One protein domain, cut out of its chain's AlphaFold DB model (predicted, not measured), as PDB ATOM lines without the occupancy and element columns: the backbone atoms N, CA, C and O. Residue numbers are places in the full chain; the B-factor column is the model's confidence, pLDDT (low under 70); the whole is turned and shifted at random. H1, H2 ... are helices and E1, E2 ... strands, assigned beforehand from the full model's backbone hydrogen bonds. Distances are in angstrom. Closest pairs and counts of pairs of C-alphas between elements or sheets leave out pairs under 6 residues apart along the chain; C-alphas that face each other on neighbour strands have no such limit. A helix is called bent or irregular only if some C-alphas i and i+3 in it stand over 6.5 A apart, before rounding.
ATOM      1  N   MET A 141     -47.579  -0.532 -12.078       53.44
ATOM      2  CA  MET A 141     -46.581  -0.775 -13.120       53.44
ATOM      3  C   MET A 141     -45.164  -0.244 -12.813       53.44
ATOM      4  O   MET A 141     -44.216  -0.661 -13.478       53.44
ATOM      5  N   ASP A 142     -44.993   0.614 -11.800       51.34
ATOM      6  CA  ASP A 142     -43.688   1.107 -11.318       51.34
ATOM      7  C   ASP A 142     -43.035   0.155 -10.291       51.34
ATOM      8  O   ASP A 142     -41.917   0.387  -9.820       51.34
ATOM      9  N   LYS A 143     -43.723  -0.936  -9.930       59.34
ATOM     10  CA  LYS A 143     -43.195  -2.001  -9.072       59.34
ATOM     11  C   LYS A 143     -41.978  -2.666  -9.755       59.34
ATOM     12  O   LYS A 143     -42.089  -3.064 -10.918       59.34
ATOM     13  N   PRO A 144     -40.823  -2.853  -9.076       63.00
ATOM     14  CA  PRO A 144     -39.674  -3.595  -9.620       63.00
ATOM     15  C   PRO A 144     -40.050  -4.958 -10.225       63.00
ATOM     16  O   PRO A 144     -39.493  -5.363 -11.243       63.00
ATOM     17  N   GLN A 145     -41.064  -5.602  -9.647       69.12
ATOM     18  CA  GLN A 145     -41.672  -6.849 -10.103       69.12
ATOM     19  C   GLN A 145     -42.198  -6.775 -11.541       69.12
ATOM     20  O   GLN A 145     -41.959  -7.683 -12.327       69.12
ATOM     21  N   VAL A 146     -42.850  -5.675 -11.926       72.94
ATOM     22  CA  VAL A 146     -43.425  -5.503 -13.271       72.94
ATOM     23  C   VAL A 146     -42.336  -5.406 -14.336       72.94
ATOM     24  O   VAL A 146     -42.482  -5.930 -15.441       72.94
ATOM     25  N   ASN A 147     -41.195  -4.798 -14.002       73.06
ATOM     26  CA  ASN A 147     -40.040  -4.803 -14.895       73.06
ATOM     27  C   ASN A 147     -39.425  -6.203 -15.026       73.06
ATOM     28  O   ASN A 147     -39.054  -6.578 -16.136       73.06
ATOM     29  N   ASN A 148     -39.369  -6.986 -13.945       76.06
ATOM     30  CA  ASN A 148     -38.903  -8.375 -13.994       76.06
ATOM     31  C   ASN A 148     -39.825  -9.250 -14.859       76.06
ATOM     32  O   ASN A 148     -39.329  -9.975 -15.717       76.06
ATOM     33  N   ILE A 149     -41.148  -9.108 -14.713       81.88
ATOM     34  CA  ILE A 149     -42.148  -9.804 -15.541       81.88
ATOM     35  C   ILE A 149     -41.960  -9.458 -17.021       81.88
ATOM     36  O   ILE A 149     -41.850 -10.352 -17.857       81.88
ATOM     37  N   PHE A 150     -41.873  -8.168 -17.374       81.81
ATOM     38  CA  PHE A 150     -41.667  -7.783 -18.773       81.81
ATOM     39  C   PHE A 150     -40.338  -8.264 -19.336       81.81
ATOM     40  O   PHE A 150     -40.285  -8.618 -20.512       81.81
ATOM     41  N   ASN A 151     -39.279  -8.265 -18.529       79.38
ATOM     42  CA  ASN A 151     -37.992  -8.784 -18.963       79.38
ATOM     43  C   ASN A 151     -38.095 -10.282 -19.258       79.38
ATOM     44  O   ASN A 151     -37.769 -10.659 -20.375       79.38
ATOM     45  N   GLY A 152     -38.647 -11.096 -18.354       82.12
ATOM     46  CA  GLY A 152     -38.823 -12.536 -18.583       82.12
ATOM     47  C   GLY A 152     -39.678 -12.852 -19.817       82.12
ATOM     48  O   GLY A 152     -39.261 -13.586 -20.717       82.12
ATOM     49  N   LEU A 153     -40.836 -12.189 -19.952       87.88
ATOM     50  CA  LEU A 153     -41.722 -12.354 -21.114       87.88
ATOM     51  C   LEU A 153     -41.042 -11.994 -22.446       87.88
ATOM     52  O   LEU A 153     -41.312 -12.636 -23.462       87.88
ATOM     53  N   LYS A 154     -40.171 -10.976 -22.455       84.94
ATOM     54  CA  LYS A 154     -39.448 -10.520 -23.655       84.94
ATOM     55  C   LYS A 154     -38.119 -11.240 -23.896       84.94
ATOM     56  O   LYS A 154     -37.634 -11.187 -25.027       84.94
ATOM     57  N   ASN A 155     -37.538 -11.863 -22.871       79.75
ATOM     58  CA  ASN A 155     -36.221 -12.508 -22.910       79.75
ATOM     59  C   ASN A 155     -36.276 -14.025 -23.094       79.75
ATOM     60  O   ASN A 155     -35.229 -14.633 -23.277       79.75
ATOM     61  N   GLY A 156     -37.461 -14.636 -23.120       80.12
ATOM     62  CA  GLY A 156     -37.577 -16.020 -23.573       80.12
ATOM     63  C   GLY A 156     -38.818 -16.768 -23.116       80.12
ATOM     64  O   GLY A 156     -39.211 -17.683 -23.832       80.12
ATOM     65  N   TRP A 157     -39.493 -16.364 -22.026       88.31
ATOM     66  CA  TRP A 157     -40.609 -17.143 -21.449       88.31
ATOM     67  C   TRP A 157     -41.663 -17.516 -22.491       88.31
ATOM     68  O   TRP A 157     -42.017 -18.682 -22.645       88.31
ATOM     69  N   LEU A 158     -42.118 -16.527 -23.262       91.12
ATOM     70  CA  LEU A 158     -43.130 -16.729 -24.297       91.12
ATOM     71  C   LEU A 158     -42.579 -17.478 -25.521       91.12
ATOM     72  O   LEU A 158     -43.230 -18.384 -26.038       91.12
ATOM     73  N   GLU A 159     -41.384 -17.114 -25.990       89.62
ATOM     74  CA  GLU A 159     -40.787 -17.694 -27.201       89.62
ATOM     75  C   GLU A 159     -40.482 -19.189 -27.031       89.62
ATOM     76  O   GLU A 159     -40.787 -20.003 -27.906       89.62
ATOM     77  N   GLU A 160     -39.884 -19.566 -25.903       87.94
ATOM     78  CA  GLU A 160     -39.506 -20.949 -25.630       87.94
ATOM     79  C   GLU A 160     -40.717 -21.813 -25.274       87.94
ATOM     80  O   GLU A 160     -40.795 -22.966 -25.714       87.94
ATOM     81  N   ALA A 161     -41.721 -21.249 -24.592       91.69
ATOM     82  CA  ALA A 161     -43.003 -21.922 -24.417       91.69
ATOM     83  C   ALA A 161     -43.666 -22.226 -25.778       91.69
ATOM     84  O   ALA A 161     -44.087 -23.362 -26.008       91.69
ATOM     85  N   GLU A 162     -43.682 -21.276 -26.726       91.75
ATOM     86  CA  GLU A 162     -44.226 -21.485 -28.083       91.75
ATOM     87  C   GLU A 162     -43.506 -22.617 -28.826       91.75
ATOM     88  O   GLU A 162     -44.147 -23.509 -29.397       91.75
ATOM     89  N   LYS A 163     -42.168 -22.633 -28.776       90.25
ATOM     90  CA  LYS A 163     -41.354 -23.691 -29.393       90.25
ATOM     91  C   LYS A 163     -41.646 -25.056 -28.778       90.25
ATOM     92  O   LYS A 163     -41.807 -26.031 -29.521       90.25
ATOM     93  N   LYS A 164     -41.738 -25.132 -27.448       90.44
ATOM     94  CA  LYS A 164     -41.979 -26.384 -26.727       90.44
ATOM     95  C   LYS A 164     -43.377 -26.932 -27.006       90.44
ATOM     96  O   LYS A 164     -43.500 -28.103 -27.363       90.44
ATOM     97  N   ILE A 165     -44.414 -26.094 -26.971       93.50
ATOM     98  CA  ILE A 165     -45.791 -26.491 -27.317       93.50
ATOM     99  C   ILE A 165     -45.856 -27.019 -28.759       93.50
ATOM    100  O   ILE A 165     -46.437 -28.078 -29.025       93.50
ATOM    101  N   TYR A 166     -45.201 -26.343 -29.705       92.44
ATOM    102  CA  TYR A 166     -45.172 -26.783 -31.100       92.44
ATOM    103  C   TYR A 166     -44.397 -28.102 -31.308       92.44
ATOM    104  O   TYR A 166     -44.811 -28.968 -32.097       92.44
ATOM    105  N   SER A 167     -43.281 -28.280 -30.598       90.31
ATOM    106  CA  SER A 167     -42.486 -29.516 -30.591       90.31
ATOM    107  C   SER A 167     -43.303 -30.693 -30.048       90.31
ATOM    108  O   SER A 167     -43.524 -31.679 -30.762       90.31
ATOM    109  N   ALA A 168     -43.832 -30.533 -28.834       89.81
ATOM    110  CA  ALA A 168     -44.545 -31.542 -28.064       89.81
ATOM    111  C   ALA A 168     -45.900 -31.927 -28.676       89.81
ATOM    112  O   ALA A 168     -46.212 -33.111 -28.840       89.81
ATOM    113  N   TYR A 169     -46.712 -30.930 -29.035       93.44
ATOM    114  CA  TYR A 169     -48.116 -31.119 -29.411       93.44
ATOM    115  C   TYR A 169     -48.400 -30.830 -30.880       93.44
ATOM    116  O   TYR A 169     -49.412 -31.283 -31.409       93.44
ATOM    117  N   GLY A 170     -47.510 -30.114 -31.574       90.75
ATOM    118  CA  GLY A 170     -47.769 -29.658 -32.943       90.75
ATOM    119  C   GLY A 170     -48.812 -28.551 -33.043       90.75
ATOM    120  O   GLY A 170     -49.241 -28.249 -34.153       90.75
ATOM    121  N   LEU A 171     -49.216 -27.970 -31.913       91.88
ATOM    122  CA  LEU A 171     -50.141 -26.847 -31.871       91.88
ATOM    123  C   LEU A 171     -49.374 -25.543 -32.086       91.88
ATOM    124  O   LEU A 171     -48.262 -25.376 -31.591       91.88
ATOM    125  N   HIS A 172     -49.974 -24.634 -32.841       90.44
ATOM    126  CA  HIS A 172     -49.522 -23.261 -32.996       90.44
ATOM    127  C   HIS A 172     -50.739 -22.388 -33.292       90.44
ATOM    128  O   HIS A 172     -51.726 -22.870 -33.857       90.44
ATOM    129  N   ALA A 173     -50.656 -21.106 -32.952       86.25
ATOM    130  CA  ALA A 173     -51.694 -20.155 -33.307       86.25
ATOM    131  C   ALA A 173     -51.772 -19.927 -34.828       86.25
ATOM    132  O   ALA A 173     -50.855 -20.227 -35.600       86.25
ATOM    133  N   SER A 174     -52.892 -19.374 -35.269       82.56
ATOM    134  CA  SER A 174     -53.242 -19.093 -36.660       82.56
ATOM    135  C   SER A 174     -52.321 -18.077 -37.348       82.56
ATOM    136  O   SER A 174     -52.305 -18.016 -38.580       82.56
ATOM    137  N   GLY A 175     -51.553 -17.286 -36.587       79.94
ATOM    138  CA  GLY A 175     -50.705 -16.205 -37.104       79.94
ATOM    139  C   GLY A 175     -51.423 -14.860 -37.268       79.94
ATOM    140  O   GLY A 175     -50.800 -13.892 -37.698       79.94
ATOM    141  N   SER A 176     -52.725 -14.791 -36.969       82.56
ATOM    142  CA  SER A 176     -53.540 -13.567 -37.075       82.56
ATOM    143  C   SER A 176     -54.089 -13.054 -35.745       82.56
ATOM    144  O   SER A 176     -54.750 -12.015 -35.729       82.56
ATOM    145  N   SER A 177     -53.843 -13.779 -34.658       85.81
ATOM    146  CA  SER A 177     -54.421 -13.501 -33.346       85.81
ATOM    147  C   SER A 177     -53.512 -12.596 -32.522       85.81
ATOM    148  O   SER A 177     -52.285 -12.702 -32.584       85.81
ATOM    149  N   ASN A 178     -54.119 -11.703 -31.744       88.62
ATOM    150  CA  ASN A 178     -53.400 -10.899 -30.764       88.62
ATOM    151  C   ASN A 178     -53.348 -11.630 -29.420       88.62
ATOM    152  O   ASN A 178     -54.327 -12.273 -29.037       88.62
ATOM    153  N   LEU A 179     -52.228 -11.485 -28.714       91.44
ATOM    154  CA  LEU A 179     -52.096 -11.825 -27.300       91.44
ATOM    155  C   LEU A 179     -51.872 -10.527 -26.521       91.44
ATOM    156  O   LEU A 179     -50.796  -9.932 -26.603       91.44
ATOM    157  N   ASN A 180     -52.889 -10.063 -25.804       89.44
ATOM    158  CA  ASN A 180     -52.796  -8.879 -24.960       89.44
ATOM    159  C   ASN A 180     -52.251  -9.282 -23.590       89.44
ATOM    160  O   ASN A 180     -52.826 -10.143 -22.932       89.44
ATOM    161  N   ILE A 181     -51.158  -8.661 -23.155       88.56
ATOM    162  CA  ILE A 181     -50.642  -8.842 -21.798       88.56
ATOM    163  C   ILE A 181     -51.392  -7.879 -20.878       88.56
ATOM    164  O   ILE A 181     -51.344  -6.664 -21.080       88.56
ATOM    165  N   VAL A 182     -52.077  -8.422 -19.876       84.12
ATOM    166  CA  VAL A 182     -52.868  -7.670 -18.898       84.12
ATOM    167  C   VAL A 182     -52.239  -7.868 -17.523       84.12
ATOM    168  O   VAL A 182     -51.930  -8.988 -17.131       84.12
ATOM    169  N   LEU A 183     -51.988  -6.766 -16.816       81.25
ATOM    170  CA  LEU A 183     -51.473  -6.790 -15.449       81.25
ATOM    171  C   LEU A 183     -52.612  -6.393 -14.512       81.25
ATOM    172  O   LEU A 183     -53.079  -5.256 -14.591       81.25
ATOM    173  N   ASP A 184     -53.040  -7.315 -13.655       78.62
ATOM    174  CA  ASP A 184     -54.174  -7.132 -12.747       78.62
ATOM    175  C   ASP A 184     -53.705  -6.974 -11.298       78.62
ATOM    176  O   ASP A 184     -52.743  -7.607 -10.881       78.62
ATOM    177  N   GLU A 185     -54.398  -6.144 -10.515       68.81
ATOM    178  CA  GLU A 185     -54.217  -6.057  -9.059       68.81
ATOM    179  C   GLU A 185     -55.306  -6.892  -8.375       68.81
ATOM    180  O   GLU A 185     -56.407  -6.393  -8.113       68.81
ATOM    181  N   GLY A 186     -55.036  -8.178  -8.146       60.72
ATOM    182  CA  GLY A 186     -55.977  -9.083  -7.492       60.72
ATOM    183  C   GLY A 186     -55.922  -9.034  -5.964       60.72
ATOM    184  O   GLY A 186     -55.182  -8.266  -5.343       60.72
ATOM    185  N   ALA A 187     -56.778  -9.839  -5.328       55.34
ATOM    186  CA  ALA A 187     -56.727 -10.037  -3.883       55.34
ATOM    187  C   ALA A 187     -55.538 -10.952  -3.537       55.34
ATOM    188  O   ALA A 187     -55.368 -11.952  -4.227       55.34
ATOM    189  N   PRO A 188     -54.786 -10.692  -2.447       57.22
ATOM    190  CA  PRO A 188     -53.641 -11.520  -2.081       57.22
ATOM    191  C   PRO A 188     -54.013 -13.004  -1.959       57.22
ATOM    192  O   PRO A 188     -55.032 -13.328  -1.334       57.22
ATOM    193  N   TYR A 189     -53.137 -13.884  -2.443       58.06
ATOM    194  CA  TYR A 189     -53.293 -15.345  -2.493       58.06
ATOM    195  C   TYR A 189     -54.325 -15.861  -3.519       58.06
ATOM    196  O   TYR A 189     -54.960 -16.895  -3.282       58.06
ATOM    197  N   GLY A 190     -54.501 -15.142  -4.627       63.84
ATOM    198  CA  GLY A 190     -55.346 -15.495  -5.765       63.84
ATOM    199  C   GLY A 190     -54.647 -16.332  -6.845       63.84
ATOM    200  O   GLY A 190     -53.638 -17.001  -6.614       63.84
ATOM    201  N   GLU A 191     -55.240 -16.333  -8.038       73.50
ATOM    202  CA  GLU A 191     -54.701 -16.984  -9.234       73.50
ATOM    203  C   GLU A 191     -53.527 -16.167  -9.798       73.50
ATOM    204  O   GLU A 191     -53.667 -14.983 -10.079       73.50
ATOM    205  N   LEU A 192     -52.362 -16.802  -9.957       80.12
ATOM    206  CA  LEU A 192     -51.108 -16.119 -10.310       80.12
ATOM    207  C   LEU A 192     -51.117 -15.527 -11.728       80.12
ATOM    208  O   LEU A 192     -50.587 -14.440 -11.964       80.12
ATOM    209  N   ALA A 193     -51.671 -16.272 -12.676       86.50
ATOM    210  CA  ALA A 193     -51.867 -15.859 -14.054       86.50
ATOM    211  C   ALA A 193     -52.967 -16.727 -14.668       86.50
ATOM    212  O   ALA A 193     -53.142 -17.863 -14.241       86.50
ATOM    213  N   HIS A 194     -53.675 -16.206 -15.666       89.94
ATOM    214  CA  HIS A 194     -54.653 -16.980 -16.428       89.94
ATOM    215  C   HIS A 194     -54.795 -16.463 -17.858       89.94
ATOM    216  O   HIS A 194     -54.454 -15.315 -18.163       89.94
ATOM    217  N   VAL A 195     -55.338 -17.298 -18.744       89.44
ATOM    218  CA  VAL A 195     -55.718 -16.881 -20.099       89.44
ATOM    219  C   VAL A 195     -57.221 -16.663 -20.211       89.44
ATOM    220  O   VAL A 195     -58.028 -17.531 -19.888       89.44
ATOM    221  N   GLY A 196     -57.585 -15.495 -20.731       85.38
ATOM    222  CA  GLY A 196     -58.944 -15.107 -21.075       85.38
ATOM    223  C   GLY A 196     -59.046 -14.538 -22.492       85.38
ATOM    224  O   GLY A 196     -58.179 -14.721 -23.351       85.38
ATOM    225  N   GLY A 197     -60.134 -13.813 -22.743       80.38
ATOM    226  CA  GLY A 197     -60.377 -13.132 -24.012       80.38
ATOM    227  C   GLY A 197     -61.184 -13.945 -25.029       80.38
ATOM    228  O   GLY A 197     -61.748 -15.003 -24.749       80.38
ATOM    229  N   ALA A 198     -61.315 -13.393 -26.234       75.12
ATOM    230  CA  ALA A 198     -62.113 -13.979 -27.309       75.12
ATOM    231  C   ALA A 198     -61.209 -14.489 -28.432       75.12
ATOM    232  O   ALA A 198     -60.154 -13.923 -28.696       75.12
ATOM    233  N   SER A 199     -61.648 -15.517 -29.163       68.38
ATOM    234  CA  SER A 199     -60.896 -16.056 -30.307       68.38
ATOM    235  C   SER A 199     -60.450 -14.939 -31.271       68.38
ATOM    236  O   SER A 199     -61.279 -14.176 -31.776       68.38
ATOM    237  N   GLY A 200     -59.135 -14.825 -31.490       76.19
ATOM    238  CA  GLY A 200     -58.489 -13.758 -32.265       76.19
ATOM    239  C   GLY A 200     -57.893 -12.602 -31.441       76.19
ATOM    240  O   GLY A 200     -57.008 -11.913 -31.942       76.19
ATOM    241  N   ASN A 201     -58.331 -12.403 -30.196       85.19
ATOM    242  CA  ASN A 201     -57.798 -11.440 -29.223       85.19
ATOM    243  C   ASN A 201     -57.791 -12.096 -27.835       85.19
ATOM    244  O   ASN A 201     -58.717 -11.898 -27.045       85.19
ATOM    245  N   LEU A 202     -56.774 -12.914 -27.581       87.81
ATOM    246  CA  LEU A 202     -56.585 -13.572 -26.294       87.81
ATOM    247  C   LEU A 202     -55.889 -12.622 -25.322       87.81
ATOM    248  O   LEU A 202     -55.151 -11.725 -25.738       87.81
ATOM    249  N   GLU A 203     -56.132 -12.819 -24.037       91.00
ATOM    250  CA  GLU A 203     -55.621 -11.980 -22.958       91.00
ATOM    251  C   GLU A 203     -54.864 -12.880 -21.978       91.00
ATOM    252  O   GLU A 203     -55.420 -13.860 -21.495       91.00
ATOM    253  N   LEU A 204     -53.584 -12.595 -21.730       91.88
ATOM    254  CA  LEU A 204     -52.797 -13.237 -20.679       91.88
ATOM    255  C   LEU A 204     -52.774 -12.292 -19.484       91.88
ATOM    256  O   LEU A 204     -52.087 -11.267 -19.514       91.88
ATOM    257  N   HIS A 205     -53.549 -12.645 -18.471       89.06
ATOM    258  CA  HIS A 205     -53.682 -11.918 -17.222       89.06
ATOM    259  C   HIS A 205     -52.609 -12.382 -16.245       89.06
ATOM    260  O   HIS A 205     -52.405 -13.582 -16.071       89.06
ATOM    261  N   ILE A 206     -51.906 -11.438 -15.627       87.31
ATOM    262  CA  ILE A 206     -50.867 -11.695 -14.629       87.31
ATOM    263  C   ILE A 206     -51.191 -10.852 -13.401       87.31
ATOM    264  O   ILE A 206     -51.222  -9.621 -13.493       87.31
ATOM    265  N   ASP A 207     -51.410 -11.506 -12.262       85.00
ATOM    266  CA  ASP A 207     -51.698 -10.816 -11.008       85.00
ATOM    267  C   ASP A 207     -50.402 -10.269 -10.404       85.00
ATOM    268  O   ASP A 207     -49.570 -11.013  -9.895       85.00
ATOM    269  N   ILE A 208     -50.204  -8.956 -10.446       78.50
ATOM    270  CA  ILE A 208     -48.951  -8.329 -10.000       78.50
ATOM    271  C   ILE A 208     -48.814  -8.223  -8.476       78.50
ATOM    272  O   ILE A 208     -47.779  -7.744  -7.997       78.50
ATOM    273  N   GLU A 209     -49.836  -8.601  -7.704       75.69
ATOM    274  CA  GLU A 209     -49.734  -8.687  -6.245       75.69
ATOM    275  C   GLU A 209     -49.137 -10.033  -5.808       75.69
ATOM    276  O   GLU A 209     -48.274 -10.057  -4.925       75.69
ATOM    277  N   ASP A 210     -49.505 -11.122  -6.488       73.62
ATOM    278  CA  ASP A 210     -49.050 -12.480  -6.164       73.62
ATOM    279  C   ASP A 210     -47.928 -13.000  -7.093       73.62
ATOM    280  O   ASP A 210     -47.105 -13.826  -6.685       73.62
ATOM    281  N   PHE A 211     -47.822 -12.491  -8.325       79.94
ATOM    282  CA  PHE A 211     -46.801 -12.869  -9.306       79.94
ATOM    283  C   PHE A 211     -45.529 -12.021  -9.137       79.94
ATOM    284  O   PHE A 211     -45.349 -10.971  -9.757       79.94
ATOM    285  N   ASN A 212     -44.613 -12.472  -8.274       76.12
ATOM    286  CA  ASN A 212     -43.431 -11.699  -7.875       76.12
ATOM    287  C   ASN A 212     -42.098 -12.423  -8.175       76.12
ATOM    288  O   ASN A 212     -41.482 -12.991  -7.268       76.12
ATOM    289  N   PRO A 213     -41.617 -12.410  -9.433       72.44
ATOM    290  CA  PRO A 213     -40.315 -12.974  -9.773       72.44
ATOM    291  C   PRO A 213     -39.170 -12.116  -9.204       72.44
ATOM    292  O   PRO A 213     -39.144 -10.890  -9.363       72.44
ATOM    293  N   ALA A 214     -38.214 -12.770  -8.532       63.69
ATOM    294  CA  ALA A 214     -37.107 -12.109  -7.830       63.69
ATOM    295  C   ALA A 214     -36.170 -11.331  -8.777       63.69
ATOM    296  O   ALA A 214     -35.751 -10.216  -8.461       63.69
ATOM    297  N   ASP A 215     -35.903 -11.893  -9.949       61.66
ATOM    298  CA  ASP A 215     -35.270 -11.277 -11.111       61.66
ATOM    299  C   ASP A 215     -35.969 -11.771 -12.395       61.66
ATOM    300  O   ASP A 215     -36.875 -12.607 -12.341       61.66
ATOM    301  N   GLY A 216     -35.639 -11.171 -13.540       60.28
ATOM    302  CA  GLY A 216     -36.260 -11.485 -14.830       60.28
ATOM    303  C   GLY A 216     -35.782 -12.788 -15.482       60.28
ATOM    304  O   GLY A 216     -35.973 -12.894 -16.689       60.28
ATOM    305  N   ASP A 217     -35.162 -13.705 -14.723       61.72
ATOM    306  CA  ASP A 217     -34.575 -14.961 -15.215       61.72
ATOM    307  C   ASP A 217     -35.448 -16.208 -14.893       61.72
ATOM    308  O   ASP A 217     -36.315 -16.192 -14.007       61.72
ATOM    309  N   SER A 218     -35.152 -17.308 -15.602       56.59
ATOM    310  CA  SER A 218     -35.893 -18.581 -15.780       56.59
ATOM    311  C   SER A 218     -36.221 -19.447 -14.560       56.59
ATOM    312  O   SER A 218     -36.625 -20.595 -14.712       56.59
ATOM    313  N   GLY A 219     -36.025 -18.969 -13.331       58.16
ATOM    314  CA  GLY A 219     -35.930 -19.882 -12.186       58.16
ATOM    315  C   GLY A 219     -36.510 -19.406 -10.869       58.16
ATOM    316  O   GLY A 219     -36.358 -20.083  -9.851       58.16
ATOM    317  N   ASN A 220     -37.163 -18.248 -10.832       64.94
ATOM    318  CA  ASN A 220     -37.575 -17.693  -9.550       64.94
ATOM    319  C   ASN A 220     -38.929 -18.201  -9.084       64.94
ATOM    320  O   ASN A 220     -39.927 -18.176  -9.808       64.94
ATOM    321  N   THR A 221     -38.966 -18.585  -7.810       65.06
ATOM    322  CA  THR A 221     -40.203 -18.967  -7.142       65.06
ATOM    323  C   THR A 221     -41.069 -17.740  -6.884       65.06
ATOM    324  O   THR A 221     -40.612 -16.820  -6.203       65.06
ATOM    325  N   VAL A 222     -42.312 -17.742  -7.369       60.59
ATOM    326  CA  VAL A 222     -43.217 -16.580  -7.274       60.59
ATOM    327  C   VAL A 222     -43.981 -16.506  -5.948       60.59
ATOM    328  O   VAL A 222     -44.166 -15.408  -5.435       60.59
ATOM    329  N   ALA A 223     -44.337 -17.641  -5.327       56.16
ATOM    330  CA  ALA A 223     -45.033 -17.665  -4.029       56.16
ATOM    331  C   ALA A 223     -45.047 -19.061  -3.356       56.16
ATOM    332  O   ALA A 223     -46.095 -19.670  -3.158       56.16
ATOM    333  N   GLY A 224     -43.883 -19.583  -2.955       54.06
ATOM    334  CA  GLY A 224     -43.782 -20.820  -2.162       54.06
ATOM    335  C   GLY A 224     -43.050 -21.974  -2.861       54.06
ATOM    336  O   GLY A 224     -42.592 -21.829  -3.993       54.06
ATOM    337  N   PRO A 225     -42.858 -23.115  -2.169       50.31
ATOM    338  CA  PRO A 225     -42.071 -24.226  -2.694       50.31
ATOM    339  C   PRO A 225     -42.788 -24.908  -3.870       50.31
ATOM    340  O   PRO A 225     -43.792 -25.585  -3.662       50.31
ATOM    341  N   GLY A 226     -42.239 -24.771  -5.084       60.31
ATOM    342  CA  GLY A 226     -42.629 -25.561  -6.263       60.31
ATOM    343  C   GLY A 226     -43.309 -24.813  -7.419       60.31
ATOM    344  O   GLY A 226     -43.659 -25.471  -8.393       60.31
ATOM    345  N   PHE A 227     -43.479 -23.485  -7.353       69.62
ATOM    346  CA  PHE A 227     -44.067 -22.683  -8.441       69.62
ATOM    347  C   PHE A 227     -43.057 -21.679  -8.998       69.62
ATOM    348  O   PHE A 227     -42.607 -20.799  -8.265       69.62
ATOM    349  N   TYR A 228     -42.734 -21.808 -10.283       83.00
ATOM    350  CA  TYR A 228     -41.720 -21.029 -10.996       83.00
ATOM    351  C   TYR A 228     -42.379 -20.122 -12.042       83.00
ATOM    352  O   TYR A 228     -43.308 -20.560 -12.720       83.00
ATOM    353  N   ALA A 229     -41.941 -18.861 -12.135       83.69
ATOM    354  CA  ALA A 229     -42.610 -17.817 -12.922       83.69
ATOM    355  C   ALA A 229     -42.776 -18.186 -14.407       83.69
ATOM    356  O   ALA A 229     -43.877 -18.155 -14.951       83.69
ATOM    357  N   ASP A 230     -41.681 -18.581 -15.041       86.44
ATOM    358  CA  ASP A 230     -41.579 -19.024 -16.429       86.44
ATOM    359  C   ASP A 230     -42.475 -20.243 -16.720       86.44
ATOM    360  O   ASP A 230     -43.175 -20.280 -17.732       86.44
ATOM    361  N   ARG A 231     -42.526 -21.212 -15.799       87.81
ATOM    362  CA  ARG A 231     -43.349 -22.426 -15.907       87.81
ATOM    363  C   ARG A 231     -44.837 -22.140 -15.750       87.81
ATOM    364  O   ARG A 231     -45.633 -22.759 -16.453       87.81
ATOM    365  N   VAL A 232     -45.208 -21.208 -14.870       88.44
ATOM    366  CA  VAL A 232     -46.593 -20.723 -14.758       88.44
ATOM    367  C   VAL A 232     -46.999 -20.048 -16.068       88.44
ATOM    368  O   VAL A 232     -48.025 -20.399 -16.638       88.44
ATOM    369  N   ILE A 233     -46.153 -19.181 -16.631       91.00
ATOM    370  CA  ILE A 233     -46.426 -18.582 -17.945       91.00
ATOM    371  C   ILE A 233     -46.494 -19.644 -19.050       91.00
ATOM    372  O   ILE A 233     -47.360 -19.550 -19.912       91.00
ATOM    373  N   ALA A 234     -45.642 -20.669 -19.040       91.56
ATOM    374  CA  ALA A 234     -45.690 -21.748 -20.027       91.56
ATOM    375  C   ALA A 234     -46.966 -22.607 -19.917       91.56
ATOM    376  O   ALA A 234     -47.503 -23.037 -20.943       91.56
ATOM    377  N   HIS A 235     -47.461 -22.838 -18.695       93.06
ATOM    378  CA  HIS A 235     -48.757 -23.471 -18.446       93.06
ATOM    379  C   HIS A 235     -49.875 -22.630 -19.070       93.06
ATOM    380  O   HIS A 235     -50.568 -23.104 -19.970       93.06
ATOM    381  N   GLU A 236     -49.984 -21.360 -18.675       94.38
ATOM    382  CA  GLU A 236     -51.049 -20.474 -19.147       94.38
ATOM    383  C   GLU A 236     -50.984 -20.254 -20.657       94.38
ATOM    384  O   GLU A 236     -51.975 -20.355 -21.381       94.38
ATOM    385  N   PHE A 237     -49.783 -20.060 -21.194       94.25
ATOM    386  CA  PHE A 237     -49.593 -19.898 -22.625       94.25
ATOM    387  C   PHE A 237     -49.989 -21.153 -23.421       94.25
ATOM    388  O   PHE A 237     -50.427 -21.038 -24.569       94.25
ATOM    389  N   THR A 238     -49.927 -22.350 -22.822       94.44
ATOM    390  CA  THR A 238     -50.458 -23.570 -23.449       94.44
ATOM    391  C   THR A 238     -51.964 -23.466 -23.680       94.44
ATOM    392  O   THR A 238     -52.420 -23.814 -24.773       94.44
ATOM    393  N   HIS A 239     -52.719 -22.907 -22.729       93.69
ATOM    394  CA  HIS A 239     -54.148 -22.635 -22.904       93.69
ATOM    395  C   HIS A 239     -54.395 -21.641 -24.039       93.69
ATOM    396  O   HIS A 239     -55.208 -21.924 -24.917       93.69
ATOM    397  N   ALA A 240     -53.617 -20.553 -24.126       92.19
ATOM    398  CA  ALA A 240     -53.731 -19.595 -25.233       92.19
ATOM    399  C   ALA A 240     -53.502 -20.242 -26.612       92.19
ATOM    400  O   ALA A 240     -54.246 -19.989 -27.565       92.19
ATOM    401  N   VAL A 241     -52.491 -21.112 -26.740       92.81
ATOM    402  CA  VAL A 241     -52.250 -21.842 -27.993       92.81
ATOM    403  C   VAL A 241     -53.383 -22.834 -28.276       92.81
ATOM    404  O   VAL A 241     -53.797 -22.965 -29.431       92.81
ATOM    405  N   MET A 242     -53.897 -23.539 -27.263       91.81
ATOM    406  CA  MET A 242     -55.004 -24.491 -27.419       91.81
ATOM    407  C   MET A 242     -56.298 -23.799 -27.855       91.81
ATOM    408  O   MET A 242     -56.947 -24.277 -28.789       91.81
ATOM    409  N   ASP A 243     -56.633 -22.662 -27.252       90.19
ATOM    410  CA  ASP A 243     -57.817 -21.873 -27.583       90.19
ATOM    411  C   ASP A 243     -57.806 -21.399 -29.037       90.19
ATOM    412  O   ASP A 243     -58.809 -21.540 -29.748       90.19
ATOM    413  N   ASP A 244     -56.663 -20.903 -29.516       91.31
ATOM    414  CA  ASP A 244     -56.533 -20.456 -30.902       91.31
ATOM    415  C   ASP A 244     -56.476 -21.633 -31.894       91.31
ATOM    416  O   ASP A 244     -57.185 -21.643 -32.903       91.31
ATOM    417  N   ALA A 245     -55.675 -22.665 -31.599       91.00
ATOM    418  CA  ALA A 245     -55.428 -23.780 -32.517       91.00
ATOM    419  C   ALA A 245     -56.604 -24.769 -32.613       91.00
ATOM    420  O   ALA A 245     -56.896 -25.305 -33.689       91.00
ATOM    421  N   LEU A 246     -57.278 -25.060 -31.496       90.06
ATOM    422  CA  LEU A 246     -58.404 -26.003 -31.454       90.06
ATOM    423  C   LEU A 246     -59.740 -25.303 -31.717       90.06
ATOM    424  O   LEU A 246     -60.635 -25.914 -32.326       90.06
ATOM    425  N   GLY A 247     -59.837 -24.031 -31.321       88.50
ATOM    426  CA  GLY A 247     -61.007 -23.178 -31.448       88.50
ATOM    427  C   GLY A 247     -62.063 -23.430 -30.371       88.50
ATOM    428  O   GLY A 247     -62.236 -24.546 -29.870       88.50
ATOM    429  N   VAL A 248     -62.868 -22.396 -30.111       86.25
ATOM    430  CA  VAL A 248     -63.897 -22.336 -29.052       86.25
ATOM    431  C   VAL A 248     -64.830 -23.553 -29.026       86.25
ATOM    432  O   VAL A 248     -65.195 -24.032 -27.962       86.25
ATOM    433  N   ASN A 249     -65.212 -24.102 -30.185       90.00
ATOM    434  CA  ASN A 249     -66.121 -25.253 -30.232       90.00
ATOM    435  C   ASN A 249     -65.513 -26.522 -29.619       90.00
ATOM    436  O   ASN A 249     -66.232 -27.281 -28.975       90.00
ATOM    437  N   LYS A 250     -64.216 -26.772 -29.836       92.06
ATOM    438  CA  LYS A 250     -63.544 -27.961 -29.295       92.06
ATOM    439  C   LYS A 250     -63.204 -27.777 -27.822       92.06
ATOM    440  O   LYS A 250     -63.391 -28.711 -27.053       92.06
ATOM    441  N   MET A 251     -62.792 -26.570 -27.438       91.25
ATOM    442  CA  MET A 251     -62.547 -26.223 -26.036       91.25
ATOM    443  C   MET A 251     -63.827 -26.368 -25.213       91.25
ATOM    444  O   MET A 251     -63.864 -27.133 -24.252       91.25
ATOM    445  N   ASN A 252     -64.936 -25.799 -25.688       91.38
ATOM    446  CA  ASN A 252     -66.251 -26.004 -25.087       91.38
ATOM    447  C   ASN A 252     -66.662 -27.481 -25.028       91.38
ATOM    448  O   ASN A 252     -67.253 -27.903 -24.040       91.38
ATOM    449  N   ASP A 253     -66.373 -28.283 -26.058       93.81
ATOM    450  CA  ASP A 253     -66.665 -29.721 -26.028       93.81
ATOM    451  C   ASP A 253     -65.905 -30.442 -24.903       93.81
ATOM    452  O   ASP A 253     -66.494 -31.311 -24.259       93.81
ATOM    453  N   PHE A 254     -64.656 -30.061 -24.607       94.06
ATOM    454  CA  PHE A 254     -63.927 -30.603 -23.458       94.06
ATOM    455  C   PHE A 254     -64.556 -30.193 -22.121       94.06
ATOM    456  O   PHE A 254     -64.701 -31.045 -21.245       94.06
ATOM    457  N   HIS A 255     -65.002 -28.941 -21.972       89.62
ATOM    458  CA  HIS A 255     -65.693 -28.496 -20.756       89.62
ATOM    459  C   HIS A 255     -67.057 -29.181 -20.578       89.62
ATOM    460  O   HIS A 255     -67.325 -29.755 -19.526       89.62
ATOM    461  N   TYR A 256     -67.905 -29.203 -21.612       90.94
ATOM    462  CA  TYR A 256     -69.261 -29.763 -21.526       90.94
ATOM    463  C   TYR A 256     -69.303 -31.287 -21.367       90.94
ATOM    464  O   TYR A 256     -70.288 -31.815 -20.853       90.94
ATOM    465  N   ASN A 257     -68.267 -32.004 -21.811       90.00
ATOM    466  CA  ASN A 257     -68.177 -33.460 -21.668       90.00
ATOM    467  C   ASN A 257     -67.237 -33.898 -20.530       90.00
ATOM    468  O   ASN A 257     -66.795 -35.052 -20.526       90.00
ATOM    469  N   ASN A 258     -66.948 -33.005 -19.572       90.44
ATOM    470  CA  ASN A 258     -66.126 -33.266 -18.383       90.44
ATOM    471  C   ASN A 258     -64.740 -33.855 -18.711       90.44
ATOM    472  O   ASN A 258     -64.236 -34.753 -18.038       90.44
ATOM    473  N   ALA A 259     -64.117 -33.349 -19.775       92.69
ATOM    474  CA  ALA A 259     -62.760 -33.679 -20.199       92.69
ATOM    475  C   ALA A 259     -61.759 -32.542 -19.906       92.69
ATOM    476  O   ALA A 259     -60.695 -32.486 -20.515       92.69
ATOM    477  N   VAL A 260     -62.075 -31.668 -18.942       93.75
ATOM    478  CA  VAL A 260     -61.196 -30.582 -18.458       93.75
ATOM    479  C   VAL A 260     -59.853 -31.122 -17.956       93.75
ATOM    480  O   VAL A 260     -58.820 -30.512 -18.202       93.75
ATOM    481  N   TRP A 261     -59.835 -32.336 -17.392       95.00
ATOM    482  CA  TRP A 261     -58.602 -33.034 -17.004       95.00
ATOM    483  C   TRP A 261     -57.586 -33.162 -18.144       95.00
ATOM    484  O   TRP A 261     -56.389 -33.260 -17.884       95.00
ATOM    485  N   PHE A 262     -58.045 -33.202 -19.401       95.81
ATOM    486  CA  PHE A 262     -57.165 -33.255 -20.562       95.81
ATOM    487  C   PHE A 262     -56.591 -31.881 -20.882       95.81
ATOM    488  O   PHE A 262     -55.421 -31.813 -21.235       95.81
ATOM    489  N   VAL A 263     -57.383 -30.817 -20.757       94.56
ATOM    490  CA  VAL A 263     -56.946 -29.436 -21.007       94.56
ATOM    491  C   VAL A 263     -55.888 -29.044 -19.976       94.56
ATOM    492  O   VAL A 263     -54.730 -28.847 -20.335       94.56
ATOM    493  N   GLU A 264     -56.237 -29.115 -18.692       94.31
ATOM    494  CA  GLU A 264     -55.334 -28.775 -17.587       94.31
ATOM    495  C   GLU A 264     -54.150 -29.739 -17.489       94.31
ATOM    496  O   GLU A 264     -53.002 -29.330 -17.354       94.31
ATOM    497  N   GLY A 265     -54.388 -31.046 -17.647       94.38
ATOM    498  CA  GLY A 265     -53.313 -32.040 -17.622       94.38
ATOM    499  C   GLY A 265     -52.313 -31.886 -18.769       94.38
ATOM    500  O   GLY A 265     -51.142 -32.220 -18.607       94.38
ATOM    501  N   THR A 266     -52.755 -31.384 -19.926       94.38
ATOM    502  CA  THR A 266     -51.890 -31.092 -21.079       94.38
ATOM    503  C   THR A 266     -51.072 -29.823 -20.842       94.38
ATOM    504  O   THR A 266     -49.888 -29.811 -21.189       94.38
ATOM    505  N   ALA A 267     -51.665 -28.793 -20.232       94.19
ATOM    506  CA  ALA A 267     -50.963 -27.575 -19.840       94.19
ATOM    507  C   ALA A 267     -49.899 -27.852 -18.767       94.19
ATOM    508  O   ALA A 267     -48.745 -27.485 -18.965       94.19
ATOM    509  N   GLU A 268     -50.218 -28.624 -17.720       92.19
ATOM    510  CA  GLU A 268     -49.254 -29.053 -16.686       92.19
ATOM    511  C   GLU A 268     -48.112 -29.919 -17.244       92.19
ATOM    512  O   GLU A 268     -46.994 -29.927 -16.729       92.19
ATOM    513  N   PHE A 269     -48.368 -30.677 -18.314       93.31
ATOM    514  CA  PHE A 269     -47.380 -31.603 -18.859       93.31
ATOM    515  C   PHE A 269     -46.264 -30.927 -19.671       93.31
ATOM    516  O   PHE A 269     -45.172 -31.487 -19.786       93.31
ATOM    517  N   ILE A 270     -46.494 -29.713 -20.186       92.69
ATOM    518  CA  ILE A 270     -45.468 -28.937 -20.898       92.69
ATOM    519  C   ILE A 270     -44.308 -28.558 -19.965       92.69
ATOM    520  O   ILE A 270     -43.186 -29.001 -20.235       92.69
ATOM    521  N   PRO A 271     -44.522 -27.815 -18.862       89.56
ATOM    522  CA  PRO A 271     -43.451 -27.491 -17.932       89.56
ATOM    523  C   PRO A 271     -43.114 -28.642 -16.967       89.56
ATOM    524  O   PRO A 271     -42.029 -28.659 -16.386       89.56
ATOM    525  N   GLY A 272     -44.013 -29.619 -16.810       89.38
ATOM    526  CA  GLY A 272     -43.923 -30.651 -15.779       89.38
ATOM    527  C   GLY A 272     -44.467 -30.154 -14.438       89.38
ATOM    528  O   GLY A 272     -44.429 -28.958 -14.153       89.38
ATOM    529  N   ALA A 273     -44.975 -31.069 -13.611       88.69
ATOM    530  CA  ALA A 273     -45.644 -30.754 -12.344       88.69
ATOM    531  C   ALA A 273     -45.299 -31.757 -11.226       88.69
ATOM    532  O   ALA A 273     -46.091 -31.983 -10.303       88.69
ATOM    533  N   GLU A 418     -35.473 -24.763 -13.612       78.56
ATOM    534  CA  GLU A 418     -34.823 -23.613 -14.237       78.56
ATOM    535  C   GLU A 418     -34.399 -23.864 -15.701       78.56
ATOM    536  O   GLU A 418     -34.227 -22.916 -16.466       78.56
ATOM    537  N   ASP A 419     -34.232 -25.134 -16.092       81.81
ATOM    538  CA  ASP A 419     -33.802 -25.578 -17.427       81.81
ATOM    539  C   ASP A 419     -34.992 -25.931 -18.350       81.81
ATOM    540  O   ASP A 419     -34.806 -26.242 -19.530       81.81
ATOM    541  N   VAL A 420     -36.226 -25.947 -17.829       83.88
ATOM    542  CA  VAL A 420     -37.425 -26.305 -18.607       83.88
ATOM    543  C   VAL A 420     -37.701 -25.274 -19.705       83.88
ATOM    544  O   VAL A 420     -38.025 -25.672 -20.829       83.88
ATOM    545  N   ILE A 421     -37.557 -23.982 -19.401       86.31
ATOM    546  CA  ILE A 421     -37.682 -22.860 -20.338       86.31
ATOM    547  C   ILE A 421     -36.284 -22.235 -20.517       86.31
ATOM    548  O   ILE A 421     -35.790 -21.526 -19.650       86.31
ATOM    549  N   ASP A 422     -35.610 -22.546 -21.631       76.00
ATOM    550  CA  ASP A 422     -34.196 -22.188 -21.861       76.00
ATOM    551  C   ASP A 422     -34.025 -20.765 -22.433       76.00
ATOM    552  O   ASP A 422     -34.087 -20.541 -23.641       76.00
ATOM    553  N   GLU A 423     -33.744 -19.797 -21.564       67.75
ATOM    554  CA  GLU A 423     -33.564 -18.374 -21.905       67.75
ATOM    555  C   GLU A 423     -32.158 -17.998 -22.409       67.75
ATOM    556  O   GLU A 423     -31.791 -16.823 -22.438       67.75
ATOM    557  N   SER A 424     -31.333 -18.954 -22.853       59.59
ATOM    558  CA  SER A 424     -29.942 -18.694 -23.276       59.59
ATOM    559  C   SER A 424     -29.762 -17.822 -24.543       59.59
ATOM    560  O   SER A 424     -28.645 -17.693 -25.058       59.59
ATOM    561  N   ALA A 425     -30.825 -17.192 -25.063       52.94
ATOM    562  CA  ALA A 425     -30.813 -16.342 -26.254       52.94
ATOM    563  C   ALA A 425     -30.719 -14.826 -25.936       52.94
ATOM    564  O   ALA A 425     -31.638 -14.198 -25.429       52.94
ATOM    565  N   ASP A 426     -29.614 -14.215 -26.371       52.25
ATOM    566  CA  ASP A 426     -29.081 -12.877 -26.035       52.25
ATOM    567  C   ASP A 426     -29.886 -11.594 -26.427       52.25
ATOM    568  O   ASP A 426     -29.273 -10.548 -26.659       52.25
ATOM    569  N   SER A 427     -31.228 -11.564 -26.534       60.78
ATOM    570  CA  SER A 427     -31.904 -10.247 -26.727       60.78
ATOM    571  C   SER A 427     -33.394 -10.153 -26.384       60.78
ATOM    572  O   SER A 427     -34.191 -10.968 -26.835       60.78
ATOM    573  N   VAL A 428     -33.757  -9.045 -25.718       69.06
ATOM    574  CA  VAL A 428     -35.130  -8.565 -25.460       69.06
ATOM    575  C   VAL A 428     -35.882  -8.379 -26.784       69.06
ATOM    576  O   VAL A 428     -35.477  -7.561 -27.617       69.06
ATOM    577  N   LYS A 429     -37.004  -9.082 -26.974       79.69
ATOM    578  CA  LYS A 429     -37.856  -8.971 -28.172       79.69
ATOM    579  C   LYS A 429     -39.213  -8.364 -27.826       79.69
ATOM    580  O   LYS A 429     -39.961  -8.911 -27.027       79.69
ATOM    581  N   ASP A 430     -39.580  -7.265 -28.488       77.44
ATOM    582  CA  ASP A 430     -40.923  -6.667 -28.353       77.44
ATOM    583  C   ASP A 430     -42.032  -7.529 -28.980       77.44
ATOM    584  O   ASP A 430     -43.205  -7.354 -28.660       77.44
ATOM    585  N   GLN A 431     -41.667  -8.443 -29.880       87.19
ATOM    586  CA  GLN A 431     -42.535  -9.472 -30.451       87.19
ATOM    587  C   GLN A 431     -41.806 -10.817 -30.321       87.19
ATOM    588  O   GLN A 431     -41.113 -11.221 -31.256       87.19
ATOM    589  N   PRO A 432     -41.857 -11.456 -29.137       85.81
ATOM    590  CA  PRO A 432     -41.143 -12.709 -28.888       85.81
ATOM    591  C   PRO A 432     -41.797 -13.911 -29.591       85.81
ATOM    592  O   PRO A 432     -41.112 -14.882 -29.897       85.81
ATOM    593  N   LEU A 433     -43.098 -13.831 -29.885       90.00
ATOM    594  CA  LEU A 433     -43.885 -14.906 -30.491       90.00
ATOM    595  C   LEU A 433     -43.881 -14.843 -32.022       90.00
ATOM    596  O   LEU A 433     -43.906 -13.767 -32.621       90.00
ATOM    597  N   GLN A 434     -43.895 -16.009 -32.666       89.12
ATOM    598  CA  GLN A 434     -43.961 -16.141 -34.118       89.12
ATOM    599  C   GLN A 434     -45.405 -16.106 -34.642       89.12
ATOM    600  O   GLN A 434     -45.635 -15.599 -35.746       89.12
ATOM    601  N   PHE A 435     -46.365 -16.669 -33.899       88.06
ATOM    602  CA  PHE A 435     -47.742 -16.868 -34.374       88.06
ATOM    603  C   PHE A 435     -48.798 -16.017 -33.656       88.06
ATOM    604  O   PHE A 435     -49.975 -16.068 -34.026       88.06
ATOM    605  N   PHE A 436     -48.378 -15.193 -32.699       89.12
ATOM    606  CA  PHE A 436     -49.199 -14.164 -32.068       89.12
ATOM    607  C   PHE A 436     -48.604 -12.778 -32.298       89.12
ATOM    608  O   PHE A 436     -47.386 -12.610 -32.327       89.12
ATOM    609  N   ASN A 437     -49.469 -11.773 -32.396       89.56
ATOM    610  CA  ASN A 437     -49.068 -10.379 -32.250       89.56
ATOM    611  C   ASN A 437     -49.233  -9.965 -30.780       89.56
ATOM    612  O   ASN A 437     -50.355  -9.885 -30.279       89.56
ATOM    613  N   VAL A 438     -48.124  -9.730 -30.079       87.50
ATOM    614  CA  VAL A 438     -48.134  -9.405 -28.646       87.50
ATOM    615  C   VAL A 438     -48.449  -7.925 -28.445       87.50
ATOM    616  O   VAL A 438     -47.802  -7.058 -29.035       87.50
ATOM    617  N   VAL A 439     -49.425  -7.620 -27.595       84.19
ATOM    618  CA  VAL A 439     -49.812  -6.250 -27.244       84.19
ATOM    619  C   VAL A 439     -49.466  -6.007 -25.777       84.19
ATOM    620  O   VAL A 439     -49.952  -6.709 -24.895       84.19
ATOM    621  N   TRP A 440     -48.606  -5.021 -25.519       80.25
ATOM    622  CA  TRP A 440     -48.114  -4.689 -24.177       80.25
ATOM    623  C   TRP A 440     -48.958  -3.586 -23.516       80.25
ATOM    624  O   TRP A 440     -49.413  -2.684 -24.225       80.25
ATOM    625  N   PRO A 441     -49.125  -3.597 -22.182       71.62
ATOM    626  CA  PRO A 441     -49.882  -2.575 -21.463       71.62
ATOM    627  C   PRO A 441     -49.072  -1.273 -21.294       71.62
ATOM    628  O   PRO A 441     -47.842  -1.276 -21.190       71.62
ATOM    629  N   ASP A 442     -49.772  -0.136 -21.270       60.34
ATOM    630  CA  ASP A 442     -49.195   1.215 -21.189       60.34
ATOM    631  C   ASP A 442     -48.672   1.519 -19.768       60.34
ATOM    632  O   ASP A 442     -49.464   1.717 -18.855       60.34
ATOM    633  N   LYS A 443     -47.345   1.648 -19.588       52.44
ATOM    634  CA  LYS A 443     -46.645   1.750 -18.281       52.44
ATOM    635  C   LYS A 443     -47.028   2.885 -17.314       52.44
ATOM    636  O   LYS A 443     -46.503   2.910 -16.212       52.44
TER     637      LYS A 443
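This is residues 141 to 273 and 418 to 443 of the 1101 residues of the protein "Flagellin" of Clostridium oryzae (UniProt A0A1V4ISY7). A strongly twisted sheet of four strands is covered on one face by the helix H2, which runs along the strands near the middle of the domain. One arm of the bent helix H1, H1b, crosses H2, and H4 packs on H2 too, while H3 lies farthest out. The 159 printed residues hold H1 E1 E2 E3 H2 H3 H4 E4, in that order; the sheet, E2 E3 E1 E4, is mixed, and so is the class, helices and strands. The whole is compact, with a radius of gyration of the C-alphas of 14.8 A and spans of 42 by 31 by 31 A.

The sheet runs E2, residues 193 to 198, E3, residues 201 to 207, E1, residues 177 to 184, and E4, residues 436 to 439; E2 and E4 are its edge strands. E2 and E3 form an antiparallel hairpin, with N 196 and O 203 2.8 A apart. E3 and E1 are parallel, with N 204 and O 180 at 2.8 A. E1 and E4 are parallel, with N 179 and O 437 at 2.9 A. H2, residues 229 to 246, is on the sheet over E3, at a height over the sheet of 8.2 A, and runs along the strands, at 21 degrees to E3 on the local plane; with this helix on one face, the sheet makes two layers. H1, residues 144 to 169, was assigned as one helix by its hydrogen bonds but is bent, with C-alphas 155 and 158 8.2 A apart. Its arms H1a, residues 144 to 155, and H1b, residues 158 to 169, stand at a steep tilt of 49 degrees. H1a only grazes the sheet, with residues 146 to 153. H1b touches residues 233 to 241 of H2 alone, at a steep tilt of 56 degrees, the closest C-alphas being those of Ala 161 and Ala 234, 5.1 A apart. H4, residues 260 to 269, touches residues 234 to 239 of H2 alone, closest at the C-alphas of His 235 and Ala 267, 4.9 A. H3, residues 248 to 256, touches H4 only at the corner, and only just, with 3 pairs of C-alphas within 8 A; the closest are those of Phe 254 and Val 260, 5.7 A. Every O i to N i+4 pair is within hydrogen-bond range in H1a, H1b, H3 and H4, and 13 of 14 in H2.

H1a begins at C-alpha 144, (-39.674, -3.595, -9.620). H2 measures 25.7 A from first to last C-alpha, E1 21.6 A and E3 19.2 A. E4 ends at C-alpha 439, (-49.812, -6.250, -27.244).

The farthest C-alphas, of Asn 257 and Asp 426, are 44.4 A apart. Residues 274 to 417 are not printed, and C-alphas 273 and 418 are 13.1 A apart across this cut. The link from E3 to H2 is long, 21 residues. The mean pLDDT of the printed part is 81.3; 34 residues are under 70, among them 214 to 227.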